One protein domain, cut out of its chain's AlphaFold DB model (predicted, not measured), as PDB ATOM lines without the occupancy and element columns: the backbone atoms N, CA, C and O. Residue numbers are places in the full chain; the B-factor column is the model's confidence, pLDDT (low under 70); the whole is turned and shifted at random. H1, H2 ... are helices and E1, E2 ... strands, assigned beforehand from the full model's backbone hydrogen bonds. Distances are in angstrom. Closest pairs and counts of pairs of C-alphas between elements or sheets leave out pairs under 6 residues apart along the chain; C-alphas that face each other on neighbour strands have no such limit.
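This is residues 3 to 98 of the 197 residues of the protein "Ferredoxin" of Pandoraea horticolens (UniProt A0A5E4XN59). A strongly twisted sheet of four strands, E1 E4 E3 E7, has helix H1 over one face, and a smaller sheet, E2 E5 E6, adjoins it at edge strand E1. The sheets meet where E1 and E2 come together and are only partly face to face. The printed part has 96 residues with seven named strands and one named helix, in the order E1 E2 E3 E4 E5 E6 H1 E7; both sheets are antiparallel, and the class is mixed. It is compact, with a radius of gyration of the C-alphas of 13.6 A, and spans 38 by 37 by 24 A.

E1, residues 3 to 7, is the antiparallel neighbour of E4, residues 33 to 43, with N 5 and O 39 within hydrogen-bond range at 2.8 A. The closest C-alphas of E1 and E2, residues 12 to 15, are those of Ser 7 and Arg 13, 4.4 A apart. E3, residues 20 to 30, bends by 69 degrees at residue 23 and forms a hairpin with E4, N 26 and O 38 being 2.8 A apart. E5, residues 48 to 53, pairs antiparallel with E2, N 13 to O 52 at 2.8 A, and forms a hairpin with E6, residues 60 to 64, N 51 to O 61 at 2.8 A. The sheets form a sandwich, two sheets face to face, with best planes 23 degrees apart. H1, residues 74 to 86, is on the larger sheet at a height of 7.9 A, making two layers, helix on sheet; it runs along E4, at 21 degrees on the local plane. Every O i to N i+4 pair in H1 is within hydrogen-bond range. E7, residues 92 to 96, is antiparallel to E3, N 27 to O 95 at 2.8 A.

E1 begins at C-alpha 3 (98.640, 118.575, 109.032). E3 measures 28.1 A, E4 29.8 A and H1 18.1 A. E7 ends at C-alpha 96 (100.572, 124.959, 94.400).

The C-alphas farthest apart, Ala 45 and Ala 90, are 38.7 A apart. The printed part has no cut, and no link is long. Residues 86 to 89 have pLDDT under 70.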
ATOM      1  N   ILE A   3      97.240 118.993 108.955       97.31
ATOM      2  CA  ILE A   3      98.640 118.575 109.032       97.31
ATOM      3  C   ILE A   3      99.281 118.729 107.660       97.31
ATOM      4  O   ILE A   3      98.586 118.707 106.643       97.31
ATOM      5  N   VAL A   4     100.605 118.812 107.633       97.44
ATOM      6  CA  VAL A   4     101.386 118.768 106.398       97.44
ATOM      7  C   VAL A   4     102.068 117.409 106.292       97.44
ATOM      8  O   VAL A   4     102.815 117.002 107.181       97.44
ATOM      9  N   LEU A   5     101.810 116.695 105.200       97.12
ATOM     10  CA  LEU A   5     102.534 115.483 104.838       97.12
ATOM     11  C   LEU A   5     103.656 115.856 103.874       97.12
ATOM     12  O   LEU A   5     103.394 116.412 102.812       97.12
ATOM     13  N   THR A   6     104.891 115.513 104.210       96.69
ATOM     14  CA  THR A   6     106.051 115.794 103.356       96.69
ATOM     15  C   THR A   6     106.454 114.539 102.602       96.69
ATOM     16  O   THR A   6     106.539 113.468 103.190       96.69
ATOM     17  N   SER A   7     106.723 114.651 101.311       96.44
ATOM     18  CA  SER A   7     107.361 113.607 100.505       96.44
ATOM     19  C   SER A   7     108.618 114.181  99.870       96.44
ATOM     20  O   SER A   7     108.598 115.321  99.411       96.44
ATOM     21  N   ARG A   8     109.696 113.401  99.814       95.00
ATOM     22  CA  ARG A   8     110.932 113.772  99.117       95.00
ATOM     23  C   ARG A   8     111.136 112.811  97.946       95.00
ATOM     24  O   ARG A   8     111.428 111.639  98.196       95.00
ATOM     25  N   PRO A   9     110.950 113.270  96.694       92.31
ATOM     26  CA  PRO A   9     111.103 112.423  95.515       92.31
ATOM     27  C   PRO A   9     112.459 111.712  95.496       92.31
ATOM     28  O   PRO A   9     113.499 112.362  95.601       92.31
ATOM     29  N   GLY A  10     112.445 110.388  95.349       90.94
ATOM     30  CA  GLY A  10     113.658 109.573  95.350       90.94
ATOM     31  C   GLY A  10     114.230 109.271  96.738       90.94
ATOM     32  O   GLY A  10     115.308 108.698  96.813       90.94
ATOM     33  N   GLU A  11     113.535 109.625  97.822       93.12
ATOM     34  CA  GLU A  11     113.880 109.213  99.190       93.12
ATOM     35  C   GLU A  11     112.693 108.504  99.851       93.12
ATOM     36  O   GLU A  11     112.787 107.331 100.210       93.12
ATOM     37  N   TYR A  12     111.557 109.194  99.987       95.62
ATOM     38  CA  TYR A  12     110.345 108.633 100.579       95.62
ATOM     39  C   TYR A  12     109.084 109.395 100.170       95.62
ATOM     40  O   TYR A  12     109.102 110.597  99.880       95.62
ATOM     41  N   ARG A  13     107.951 108.705 100.260       96.00
ATOM     42  CA  ARG A  13     106.619 109.252 100.023       96.00
ATOM     43  C   ARG A  13     105.726 109.080 101.242       96.00
ATOM     44  O   ARG A  13     105.617 107.986 101.790       96.00
ATOM     45  N   SER A  14     105.065 110.163 101.638       97.12
ATOM     46  CA  SER A  14     104.010 110.144 102.650       97.12
ATOM     47  C   SER A  14     102.655 109.929 101.994       97.12
ATOM     48  O   SER A  14     102.231 110.716 101.149       97.12
ATOM     49  N   GLU A  15     101.950 108.893 102.422       96.06
ATOM     50  CA  GLU A  15     100.633 108.526 101.928       96.06
ATOM     51  C   GLU A  15      99.583 108.708 103.038       96.06
ATOM     52  O   GLU A  15      99.779 108.248 104.174       96.06
ATOM     53  N   PRO A  16      98.460 109.388 102.740       95.00
ATOM     54  CA  PRO A  16      97.347 109.491 103.671       95.00
ATOM     55  C   PRO A  16      96.717 108.111 103.895       95.00
ATOM     56  O   PRO A  16      96.601 107.296 102.981       95.00
ATOM     57  N   THR A  17      96.271 107.860 105.120       95.19
ATOM     58  CA  THR A  17      95.478 106.679 105.492       95.19
ATOM     59  C   THR A  17      94.052 107.105 105.843       95.19
ATOM     60  O   THR A  17      93.802 108.307 105.969       95.19
ATOM     61  N   PRO A  18      93.111 106.171 106.087       94.50
ATOM     62  CA  PRO A  18      91.787 106.534 106.590       94.50
ATOM     63  C   PRO A  18      91.866 107.493 107.792       94.50
ATOM     64  O   PRO A  18      92.680 107.295 108.697       94.50
ATOM     65  N   GLY A  19      91.055 108.554 107.760       92.81
ATOM     66  CA  GLY A  19      91.080 109.657 108.730       92.81
ATOM     67  C   GLY A  19      91.968 110.847 108.342       92.81
ATOM     68  O   GLY A  19      91.944 111.859 109.042       92.81
ATOM     69  N   ILE A  20      92.725 110.747 107.242       96.62
ATOM     70  CA  ILE A  20      93.552 111.823 106.682       96.62
ATOM     71  C   ILE A  20      93.048 112.138 105.273       96.62
ATOM     72  O   ILE A  20      93.185 111.321 104.366       96.62
ATOM     73  N   THR A  21      92.494 113.331 105.086       96.00
ATOM     74  CA  THR A  21      91.905 113.767 103.816       96.00
ATOM     75  C   THR A  21      92.792 114.841 103.182       96.00
ATOM     76  O   THR A  21      92.832 115.957 103.701       96.00
ATOM     77  N   PRO A  22      93.525 114.558 102.089       95.69
ATOM     78  CA  PRO A  22      94.283 115.573 101.357       95.69
ATOM     79  C   PRO A  22      93.386 116.719 100.887       95.69
ATOM     80  O   PRO A  22      92.285 116.478 100.396       95.69
ATOM     81  N   VAL A  23      93.865 117.952 101.017       94.69
ATOM     82  CA  VAL A  23      93.132 119.162 100.613       94.69
ATOM     83  C   VAL A  23      93.892 119.923  99.541       94.69
ATOM     84  O   VAL A  23      93.308 120.332  98.543       94.69
ATOM     85  N   GLU A  24      95.200 120.087  99.721       93.38
ATOM     86  CA  GLU A  24      96.028 120.868  98.812       93.38
ATOM     87  C   GLU A  24      97.436 120.294  98.741       93.38
ATOM     88  O   GLU A  24      97.952 119.785  99.733       93.38
ATOM     89  N   THR A  25      98.067 120.349  97.571       95.06
ATOM     90  CA  THR A  25      99.452 119.905  97.388       95.06
ATOM     91  C   THR A  25     100.295 121.063  96.886       95.06
ATOM     92  O   THR A  25      99.860 121.802  96.009       95.06
ATOM     93  N   HIS A  26     101.498 121.199  97.424       94.81
ATOM     94  CA  HIS A  26     102.488 122.179  97.017       94.81
ATOM     95  C   HIS A  26     103.808 121.493  96.700       94.81
ATOM     96  O   HIS A  26     104.307 120.699  97.492       94.81
ATOM     97  N   ASP A  27     104.389 121.836  95.562       94.62
ATOM     98  CA  ASP A  27     105.683 121.353  95.116       94.62
ATOM     99  C   ASP A  27     106.751 122.400  95.416       94.62
ATOM    100  O   ASP A  27     106.656 123.557  94.994       94.62
ATOM    101  N   TYR A  28     107.769 121.988  96.162       93.81
ATOM    102  CA  TYR A  28     108.935 122.793  96.483       93.81
ATOM    103  C   TYR A  28     110.066 122.486  95.509       93.81
ATOM    104  O   TYR A  28     110.535 121.349  95.395       93.81
ATOM    105  N   TYR A  29     110.520 123.530  94.826       91.56
ATOM    106  CA  TYR A  29     111.620 123.492  93.881       91.56
ATOM    107  C   TYR A  29     112.794 124.329  94.369       91.56
ATOM    108  O   TYR A  29     112.616 125.413  94.920       91.56
ATOM    109  N   TYR A  30     113.993 123.846  94.065       89.88
ATOM    110  CA  TYR A  30     115.217 124.632  94.118       89.88
ATOM    111  C   TYR A  30     115.813 124.671  92.710       89.88
ATOM    112  O   TYR A  30     116.293 123.656  92.194       89.88
ATOM    113  N   GLY A  31     115.700 125.823  92.044       87.81
ATOM    114  CA  GLY A  31     115.950 125.917  90.606       87.81
ATOM    115  C   GLY A  31     114.968 125.034  89.823       87.81
ATOM    116  O   GLY A  31     113.756 125.183  89.948       87.81
ATOM    117  N   THR A  32     115.480 124.096  89.022       87.62
ATOM    118  CA  THR A  32     114.664 123.126  88.263       87.62
ATOM    119  C   THR A  32     114.412 121.815  89.011       87.62
ATOM    120  O   THR A  32     113.607 120.996  88.568       87.62
ATOM    121  N   ARG A  33     115.086 121.588  90.145       89.56
ATOM    122  CA  ARG A  33     114.985 120.339  90.906       89.56
ATOM    123  C   ARG A  33     113.732 120.348  91.775       89.56
ATOM    124  O   ARG A  33     113.557 121.254  92.583       89.56
ATOM    125  N   HIS A  34     112.909 119.309  91.659       92.44
ATOM    126  CA  HIS A  34     111.804 119.051  92.583       92.44
ATOM    127  C   HIS A  34     112.366 118.457  93.882       92.44
ATOM    128  O   HIS A  34     112.881 117.340  93.882       92.44
ATOM    129  N   VAL A  35     112.339 119.235  94.961       94.00
ATOM    130  CA  VAL A  35     112.983 118.893  96.237       94.00
ATOM    131  C   VAL A  35     112.023 118.157  97.164       94.00
ATOM    132  O   VAL A  35     112.407 117.167  97.782       94.00
ATOM    133  N   ALA A  36     110.780 118.623  97.261       94.75
ATOM    134  CA  ALA A  36     109.766 118.004  98.104       94.75
ATOM    135  C   ALA A  36     108.358 118.303  97.591       94.75
ATOM    136  O   ALA A  36     108.124 119.343  96.982       94.75
ATOM    137  N   ALA A  37     107.418 117.423  97.915       95.44
ATOM    138  CA  ALA A  37     105.991 117.668  97.781       95.44
ATOM    139  C   ALA A  37     105.353 117.710  99.174       95.44
ATOM    140  O   ALA A  37     105.520 116.783  99.971       95.44
ATOM    141  N   PHE A  38     104.605 118.769  99.451       97.06
ATOM    142  CA  PHE A  38     103.884 118.992 100.695       97.06
ATOM    143  C   PHE A  38     102.386 118.852 100.457       97.06
ATOM    144  O   PHE A  38     101.814 119.571  99.643       97.06
ATOM    145  N   VAL A  39     101.730 117.949 101.175       97.06
ATOM    146  CA  VAL A  39     100.280 117.761 101.115       97.06
ATOM    147  C   VAL A  39      99.670 118.295 102.400       97.06
ATOM    148  O   VAL A  39      99.835 117.700 103.464       97.06
ATOM    149  N   VAL A  40      98.938 119.401 102.304       97.12
ATOM    150  CA  VAL A  40      98.078 119.871 103.388       97.12
ATOM    151  C   VAL A  40      96.865 118.950 103.438       97.12
ATOM    152  O   VAL A  40      96.124 118.825 102.459       97.12
ATOM    153  N   ALA A  41      96.666 118.285 104.571       97.00
ATOM    154  CA  ALA A  41      95.598 117.319 104.763       97.00
ATOM    155  C   ALA A  41      94.774 117.647 106.009       97.00
ATOM    156  O   ALA A  41      95.308 117.973 107.070       97.00
ATOM    157  N   LYS A  42      93.454 117.531 105.883       97.19
ATOM    158  CA  LYS A  42      92.517 117.589 106.999       97.19
ATOM    159  C   LYS A  42      92.617 116.293 107.799       97.19
ATOM    160  O   LYS A  42      92.649 115.205 107.226       97.19
ATOM    161  N   LEU A  43      92.659 116.418 109.120       95.75
ATOM    162  CA  LEU A  43      92.658 115.283 110.032       95.75
ATOM    163  C   LEU A  43      91.285 115.169 110.700       95.75
ATOM    164  O   LEU A  43      90.900 116.052 111.469       95.75
ATOM    165  N   ASP A  44      90.569 114.089 110.401       90.12
ATOM    166  CA  ASP A  44      89.206 113.847 110.892       90.12
ATOM    167  C   ASP A  44      89.181 112.955 112.152       90.12
ATOM    168  O   ASP A  44      88.207 112.960 112.900       90.12
ATOM    169  N   ALA A  45      90.263 112.216 112.425       85.81
ATOM    170  CA  ALA A  45      90.430 111.378 113.616       85.81
ATOM    171  C   ALA A  45      91.919 111.158 113.943       85.81
ATOM    172  O   ALA A  45      92.800 111.559 113.182       85.81
ATOM    173  N   GLN A  46      92.237 110.487 115.057       88.56
ATOM    174  CA  GLN A  46      93.600 109.982 115.260       88.56
ATOM    175  C   GLN A  46      93.924 108.941 114.183       88.56
ATOM    176  O   GLN A  46      93.206 107.956 114.028       88.56
ATOM    177  N   ALA A  47      95.010 109.161 113.446       93.31
ATOM    178  CA  ALA A  47      95.403 108.333 112.311       93.31
ATOM    179  C   ALA A  47      96.923 108.113 112.308       93.31
ATOM    180  O   ALA A  47      97.644 108.595 113.191       93.31
ATOM    181  N   ARG A  48      97.430 107.372 111.319       96.81
ATOM    182  CA  ARG A  48      98.868 107.143 111.129       96.81
ATOM    183  C   ARG A  48      99.217 107.394 109.674       96.81
ATOM    184  O   ARG A  48      98.661 106.741 108.814       96.81
ATOM    185  N   VAL A  49     100.145 108.293 109.393       96.75
ATOM    186  CA  VAL A  49     100.633 108.520 108.029       96.75
ATOM    187  C   VAL A  49     101.485 107.327 107.607       96.75
ATOM    188  O   VAL A  49     102.330 106.868 108.379       96.75
ATOM    189  N   ARG A  50     101.272 106.823 106.390       97.38
ATOM    190  CA  ARG A  50     102.081 105.744 105.820       97.38
ATOM    191  C   ARG A  50     103.274 106.344 105.084       97.38
ATOM    192  O   ARG A  50     103.094 106.999 104.070       97.38
ATOM    193  N   ILE A  51     104.479 106.124 105.589       96.38
ATOM    194  CA  ILE A  51     105.731 106.553 104.959       96.38
ATOM    195  C   ILE A  51     106.310 105.364 104.201       96.38
ATOM    196  O   ILE A  51     106.515 104.305 104.792       96.38
ATOM    197  N   VAL A  52     106.548 105.533 102.906       95.50
ATOM    198  CA  VAL A  52     107.099 104.510 102.010       95.50
ATOM    199  C   VAL A  52     108.463 104.975 101.533       95.50
ATOM    200  O   VAL A  52     108.558 106.050 100.947       95.50
ATOM    201  N   GLU A  53     109.504 104.188 101.763       95.12
ATOM    202  CA  GLU A  53     110.837 104.476 101.231       95.12
ATOM    203  C   GLU A  53     110.868 104.191  99.724       95.12
ATOM    204  O   GLU A  53     110.385 103.157  99.257       95.12
ATOM    205  N   GLU A  54     111.414 105.126  98.946       90.94
ATOM    206  CA  GLU A  54     111.533 104.991  97.488       90.94
ATOM    207  C   GLU A  54     112.889 104.400  97.067       90.94
ATOM    208  O   GLU A  54     113.063 103.998  95.915       90.94
ATOM    209  N   VAL A  55     113.830 104.292  98.010       89.38
ATOM    210  CA  VAL A  55     115.159 103.696  97.826       89.38
ATOM    211  C   VAL A  55     115.247 102.323  98.480       89.38
ATOM    212  O   VAL A  55     114.526 102.019  99.424       89.38
ATOM    213  N   ALA A  56     116.124 101.466  97.956       82.38
ATOM    214  CA  ALA A  56     116.335 100.135  98.511       82.38
ATOM    215  C   ALA A  56     117.200 100.188  99.792       82.38
ATOM    216  O   ALA A  56     118.192 100.920  99.808       82.38
ATOM    217  N   PRO A  57     116.899  99.360 100.814       80.62
ATOM    218  CA  PRO A  57     115.769  98.430 100.888       80.62
ATOM    219  C   PRO A  57     114.442  99.170 101.114       80.62
ATOM    220  O   PRO A  57     114.375 100.064 101.936       80.62
ATOM    221  N   GLN A  58     113.382  98.783 100.401       79.75
ATOM    222  CA  GLN A  58     112.088  99.464 100.504       79.75
ATOM    223  C   GLN A  58     111.400  99.135 101.840       79.75
ATOM    224  O   GLN A  58     110.931  98.012 102.040       79.75
ATOM    225  N   GLY A  59     111.326 100.112 102.744       91.38
ATOM    226  CA  GLY A  59     110.576 100.053 103.997       91.38
ATOM    227  C   GLY A  59     109.213 100.753 103.951       91.38
ATOM    228  O   GLY A  59     108.962 101.661 103.155       91.38
ATOM    229  N   VAL A  60     108.311 100.339 104.848       95.00
ATOM    230  CA  VAL A  60     107.030 101.017 105.104       95.00
ATOM    231  C   VAL A  60     106.876 101.243 106.603       95.00
ATOM    232  O   VAL A  60     106.919 100.291 107.381       95.00
ATOM    233  N   ASN A  61     106.629 102.488 107.009       94.94
ATOM    234  CA  ASN A  61     106.399 102.866 108.401       94.94
ATOM    235  C   ASN A  61     105.042 103.568 108.579       94.94
ATOM    236  O   ASN A  61     104.586 104.296 107.702       94.94
ATOM    237  N   LEU A  62     104.395 103.370 109.730       96.06
ATOM    238  CA  LEU A  62     103.131 104.011 110.098       96.06
ATOM    239  C   LEU A  62     103.354 104.997 111.246       96.06
ATOM    240  O   LEU A  62     103.354 104.617 112.426       96.06
ATOM    241  N   VAL A  63     103.480 106.278 110.905       96.50
ATOM    242  CA  VAL A  63     103.805 107.360 111.841       96.50
ATOM    243  C   VAL A  63     102.522 107.969 112.418       96.50
ATOM    244  O   VAL A  63     101.718 108.520 111.670       96.50
ATOM    245  N   PRO A  64     102.285 107.899 113.740       96.50
ATOM    246  CA  PRO A  64     101.102 108.493 114.362       96.50
ATOM    247  C   PRO A  64     100.975 110.002 114.114       96.50
ATOM    248  O   PRO A  64     101.934 110.750 114.303       96.50
ATOM    249  N   THR A  65      99.767 110.479 113.799       95.12
ATOM    250  CA  THR A  65      99.532 111.903 113.497       95.12
ATOM    251  C   THR A  65      99.744 112.833 114.691       95.12
ATOM    252  O   THR A  65      99.808 114.043 114.499       95.12
ATOM    253  N   LYS A  66      99.884 112.313 115.916       93.31
ATOM    254  CA  LYS A  66     100.206 113.110 117.114       93.31
ATOM    255  C   LYS A  66     101.587 113.778 117.059       93.31
ATOM    256  O   LYS A  66     101.816 114.718 117.803       93.31
ATOM    257  N   PHE A  67     102.486 113.286 116.202       94.19
ATOM    258  CA  PHE A  67     103.826 113.852 116.008       94.19
ATOM    259  C   PHE A  67     103.877 114.956 114.946       94.19
ATOM    260  O   PHE A  67     104.931 115.535 114.723       94.19
ATOM    261  N   TYR A  68     102.756 115.223 114.275       95.25
ATOM    262  CA  TYR A  68     102.664 116.260 113.256       95.25
ATOM    263  C   TYR A  68     102.159 117.550 113.885       95.25
ATOM    264  O   TYR A  68     101.181 117.522 114.640       95.25
ATOM    265  N   GLU A  69     102.782 118.660 113.499       95.69
ATOM    266  CA  GLU A  69     102.283 120.003 113.776       95.69
ATOM    267  C   GLU A  69     100.838 120.154 113.283       95.69
ATOM    268  O   GLU A  69     100.436 119.556 112.275       95.69
ATOM    269  N   LYS A  70     100.039 120.894 114.054       96.12
ATOM    270  CA  LYS A  70      98.615 121.096 113.803       96.12
ATOM    271  C   LYS A  70      98.373 122.541 113.442       96.12
ATOM    272  O   LYS A  70      98.752 123.421 114.198       96.12
ATOM    273  N   PHE A  71      97.652 122.731 112.352       97.25
ATOM    274  CA  PHE A  71      97.204 124.039 111.904       97.25
ATOM    275  C   PHE A  71      95.683 124.129 112.035       97.25
ATOM    276  O   PHE A  71      94.958 123.137 111.845       97.25
ATOM    277  N   GLU A  72      95.179 125.309 112.366       96.62
ATOM    278  CA  GLU A  72      93.750 125.588 112.463       96.62
ATOM    279  C   GLU A  72      93.112 125.658 111.075       96.62
ATOM    280  O   GLU A  72      91.978 125.209 110.885       96.62
ATOM    281  N   SER A  73      93.871 126.126 110.079       96.75
ATOM    282  CA  SER A  73      93.409 126.296 108.701       96.75
ATOM    283  C   SER A  73      94.423 125.823 107.653       96.75
ATOM    284  O   SER A  73      95.609 125.655 107.929       96.75
ATOM    285  N   VAL A  74      93.951 125.644 106.413       95.00
ATOM    286  CA  VAL A  74      94.828 125.407 105.251       95.00
ATOM    287  C   VAL A  74      95.778 126.586 105.051       95.00
ATOM    288  O   VAL A  74      96.964 126.374 104.843       95.00
ATOM    289  N   SER A  75      95.272 127.819 105.158       94.81
ATOM    290  CA  SER A  75      96.065 129.035 104.943       94.81
ATOM    291  C   SER A  75      97.244 129.136 105.909       94.81
ATOM    292  O   SER A  75      98.326 129.542 105.510       94.81
ATOM    293  N   GLU A  76      97.044 128.752 107.167       96.88
ATOM    294  CA  GLU A  76      98.097 128.749 108.184       96.88
ATOM    295  C   GLU A  76      99.164 127.682 107.893       96.88
ATOM    296  O   GLU A  76     100.359 127.968 107.941       96.88
ATOM    297  N   ALA A  77      98.740 126.474 107.504       96.31
ATOM    298  CA  ALA A  77      99.659 125.416 107.085       96.31
ATOM    299  C   ALA A  77     100.500 125.840 105.868       96.31
ATOM    300  O   ALA A  77     101.697 125.566 105.813       96.31
ATOM    301  N   VAL A  78      99.887 126.526 104.896       94.00
ATOM    302  CA  VAL A  78     100.584 127.046 103.710       94.00
ATOM    303  C   VAL A  78     101.551 128.167 104.083       94.00
ATOM    304  O   VAL A  78     102.693 128.128 103.638       94.00
ATOM    305  N   ALA A  79     101.160 129.100 104.952       93.62
ATOM    306  CA  ALA A  79     102.055 130.159 105.421       93.62
ATOM    307  C   ALA A  79     103.304 129.594 106.130       93.62
ATOM    308  O   ALA A  79     104.407 130.101 105.933       93.62
ATOM    309  N   SER A  80     103.157 128.506 106.899       94.12
ATOM    310  CA  SER A  80     104.288 127.775 107.498       94.12
ATOM    311  C   SER A  80     105.238 127.196 106.436       94.12
ATOM    312  O   SER A  80     106.461 127.325 106.547       94.12
ATOM    313  N   LEU A  81     104.695 126.629 105.351       92.75
ATOM    314  CA  LEU A  81     105.493 126.138 104.221       92.75
ATOM    315  C   LEU A  81     106.220 127.264 103.480       92.75
ATOM    316  O   LEU A  81     107.389 127.117 103.129       92.75
ATOM    317  N   GLU A  82     105.540 128.381 103.230       90.44
ATOM    318  CA  GLU A  82     106.128 129.550 102.573       90.44
ATOM    319  C   GLU A  82     107.266 130.141 103.405       90.44
ATOM    320  O   GLU A  82     108.327 130.438 102.855       90.44
ATOM    321  N   ALA A  83     107.092 130.232 104.727       87.94
ATOM    322  CA  ALA A  83     108.146 130.660 105.641       87.94
ATOM    323  C   ALA A  83     109.363 129.724 105.569       87.94
ATOM    324  O   ALA A  83     110.484 130.198 105.397       87.94
ATOM    325  N   LEU A  84     109.154 128.400 105.601       83.25
ATOM    326  CA  LEU A  84     110.232 127.409 105.484       83.25
ATOM    327  C   LEU A  84     111.039 127.566 104.182       83.25
ATOM    328  O   LEU A  84     112.259 127.424 104.185       83.25
ATOM    329  N   VAL A  85     110.360 127.845 103.068       79.19
ATOM    330  CA  VAL A  85     110.977 127.973 101.738       79.19
ATOM    331  C   VAL A  85     111.638 129.342 101.535       79.19
ATOM    332  O   VAL A  85     112.659 129.438 100.856       79.19
ATOM    333  N   GLY A  86     111.074 130.399 102.121       64.50
ATOM    334  CA  GLY A  86     111.476 131.789 101.899       64.50
ATOM    335  C   GLY A  86     112.741 132.241 102.630       64.50
ATOM    336  O   GLY A  86     113.185 133.362 102.396       64.50
ATOM    337  N   HIS A  87     113.329 131.414 103.501       61.28
ATOM    338  CA  HIS A  87     114.349 131.908 104.421       61.28
ATOM    339  C   HIS A  87     115.717 132.243 103.796       61.28
ATOM    340  O   HIS A  87     116.335 133.171 104.305       61.28
ATOM    341  N   GLU A  88     116.204 131.601 102.717       54.19
ATOM    342  CA  GLU A  88     117.619 131.820 102.312       54.19
ATOM    343  C   GLU A  88     117.996 131.741 100.818       54.19
ATOM    344  O   GLU A  88     119.178 131.886 100.501       54.19
ATOM    345  N   HIS A  89     117.084 131.564  99.848       61.97
ATOM    346  CA  HIS A  89     117.536 131.326  98.464       61.97
ATOM    347  C   HIS A  89     116.634 131.897  97.366       61.97
ATOM    348  O   HIS A  89     115.501 131.469  97.190       61.97
ATOM    349  N   ALA A  90     117.197 132.760  96.512       74.62
ATOM    350  CA  ALA A  90     116.517 133.346  95.345       74.62
ATOM    351  C   ALA A  90     115.976 132.315  94.324       74.62
ATOM    352  O   ALA A  90     115.218 132.668  93.427       74.62
ATOM    353  N   GLN A  91     116.387 131.048  94.434       81.81
ATOM    354  CA  GLN A  91     115.965 129.945  93.565       81.81
ATOM    355  C   GLN A  91     114.918 129.024  94.208       81.81
ATOM    356  O   GLN A  91     114.438 128.103  93.542       81.81
ATOM    357  N   ALA A  92     114.596 129.233  95.488       87.50
ATOM    358  CA  ALA A  92     113.613 128.452  96.218       87.50
ATOM    359  C   ALA A  92     112.201 128.910  95.836       87.50
ATOM    360  O   ALA A  92     111.865 130.090  95.931       87.50
ATOM    361  N   ARG A  93     111.371 127.975  95.374       89.69
ATOM    362  CA  ARG A  93     110.006 128.267  94.934       89.69
ATOM    363  C   ARG A  93     109.050 127.194  95.416       89.69
ATOM    364  O   ARG A  93     109.215 126.022  95.082       89.69
ATOM    365  N   LEU A  94     108.014 127.612  96.128       92.00
ATOM    366  CA  LEU A  94     106.860 126.780  96.437       92.00
ATOM    367  C   LEU A  94     105.775 127.029  95.382       92.00
ATOM    368  O   LEU A  94     105.495 128.169  95.022       92.00
ATOM    369  N   SER A  95     105.192 125.964  94.845       91.94
ATOM    370  CA  SER A  95     104.168 126.030  93.804       91.94
ATOM    371  C   SER A  95     102.979 125.197  94.219       91.94
ATOM    372  O   SER A  95     103.131 123.995  94.406       91.94
ATOM    373  N   ARG A  96     101.781 125.776  94.287       92.81
ATOM    374  CA  ARG A  96     100.572 124.959  94.400       92.81
ATOM    375  C   ARG A  96     100.476 124.032  93.186       92.81
ATOM    376  O   ARG A  96     100.593 124.480  92.043       92.81
ATOM    377  N   ARG A  97     100.295 122.737  93.432       87.19
ATOM    378  CA  ARG A  97     100.044 121.731  92.404       87.19
ATOM    379  C   ARG A  97      98.563 121.791  92.054       87.19
ATOM    380  O   ARG A  97      97.719 121.427  92.873       87.19
ATOM    381  N   ASN A  98      98.246 122.235  90.842       75.94
ATOM    382  CA  ASN A  98      96.876 122.165  90.347       75.94
ATOM    383  C   ASN A  98      96.486 120.690  90.190       75.94
ATOM    384  O   ASN A  98      97.115 119.947  89.441       75.94
TER     385      ASN A  98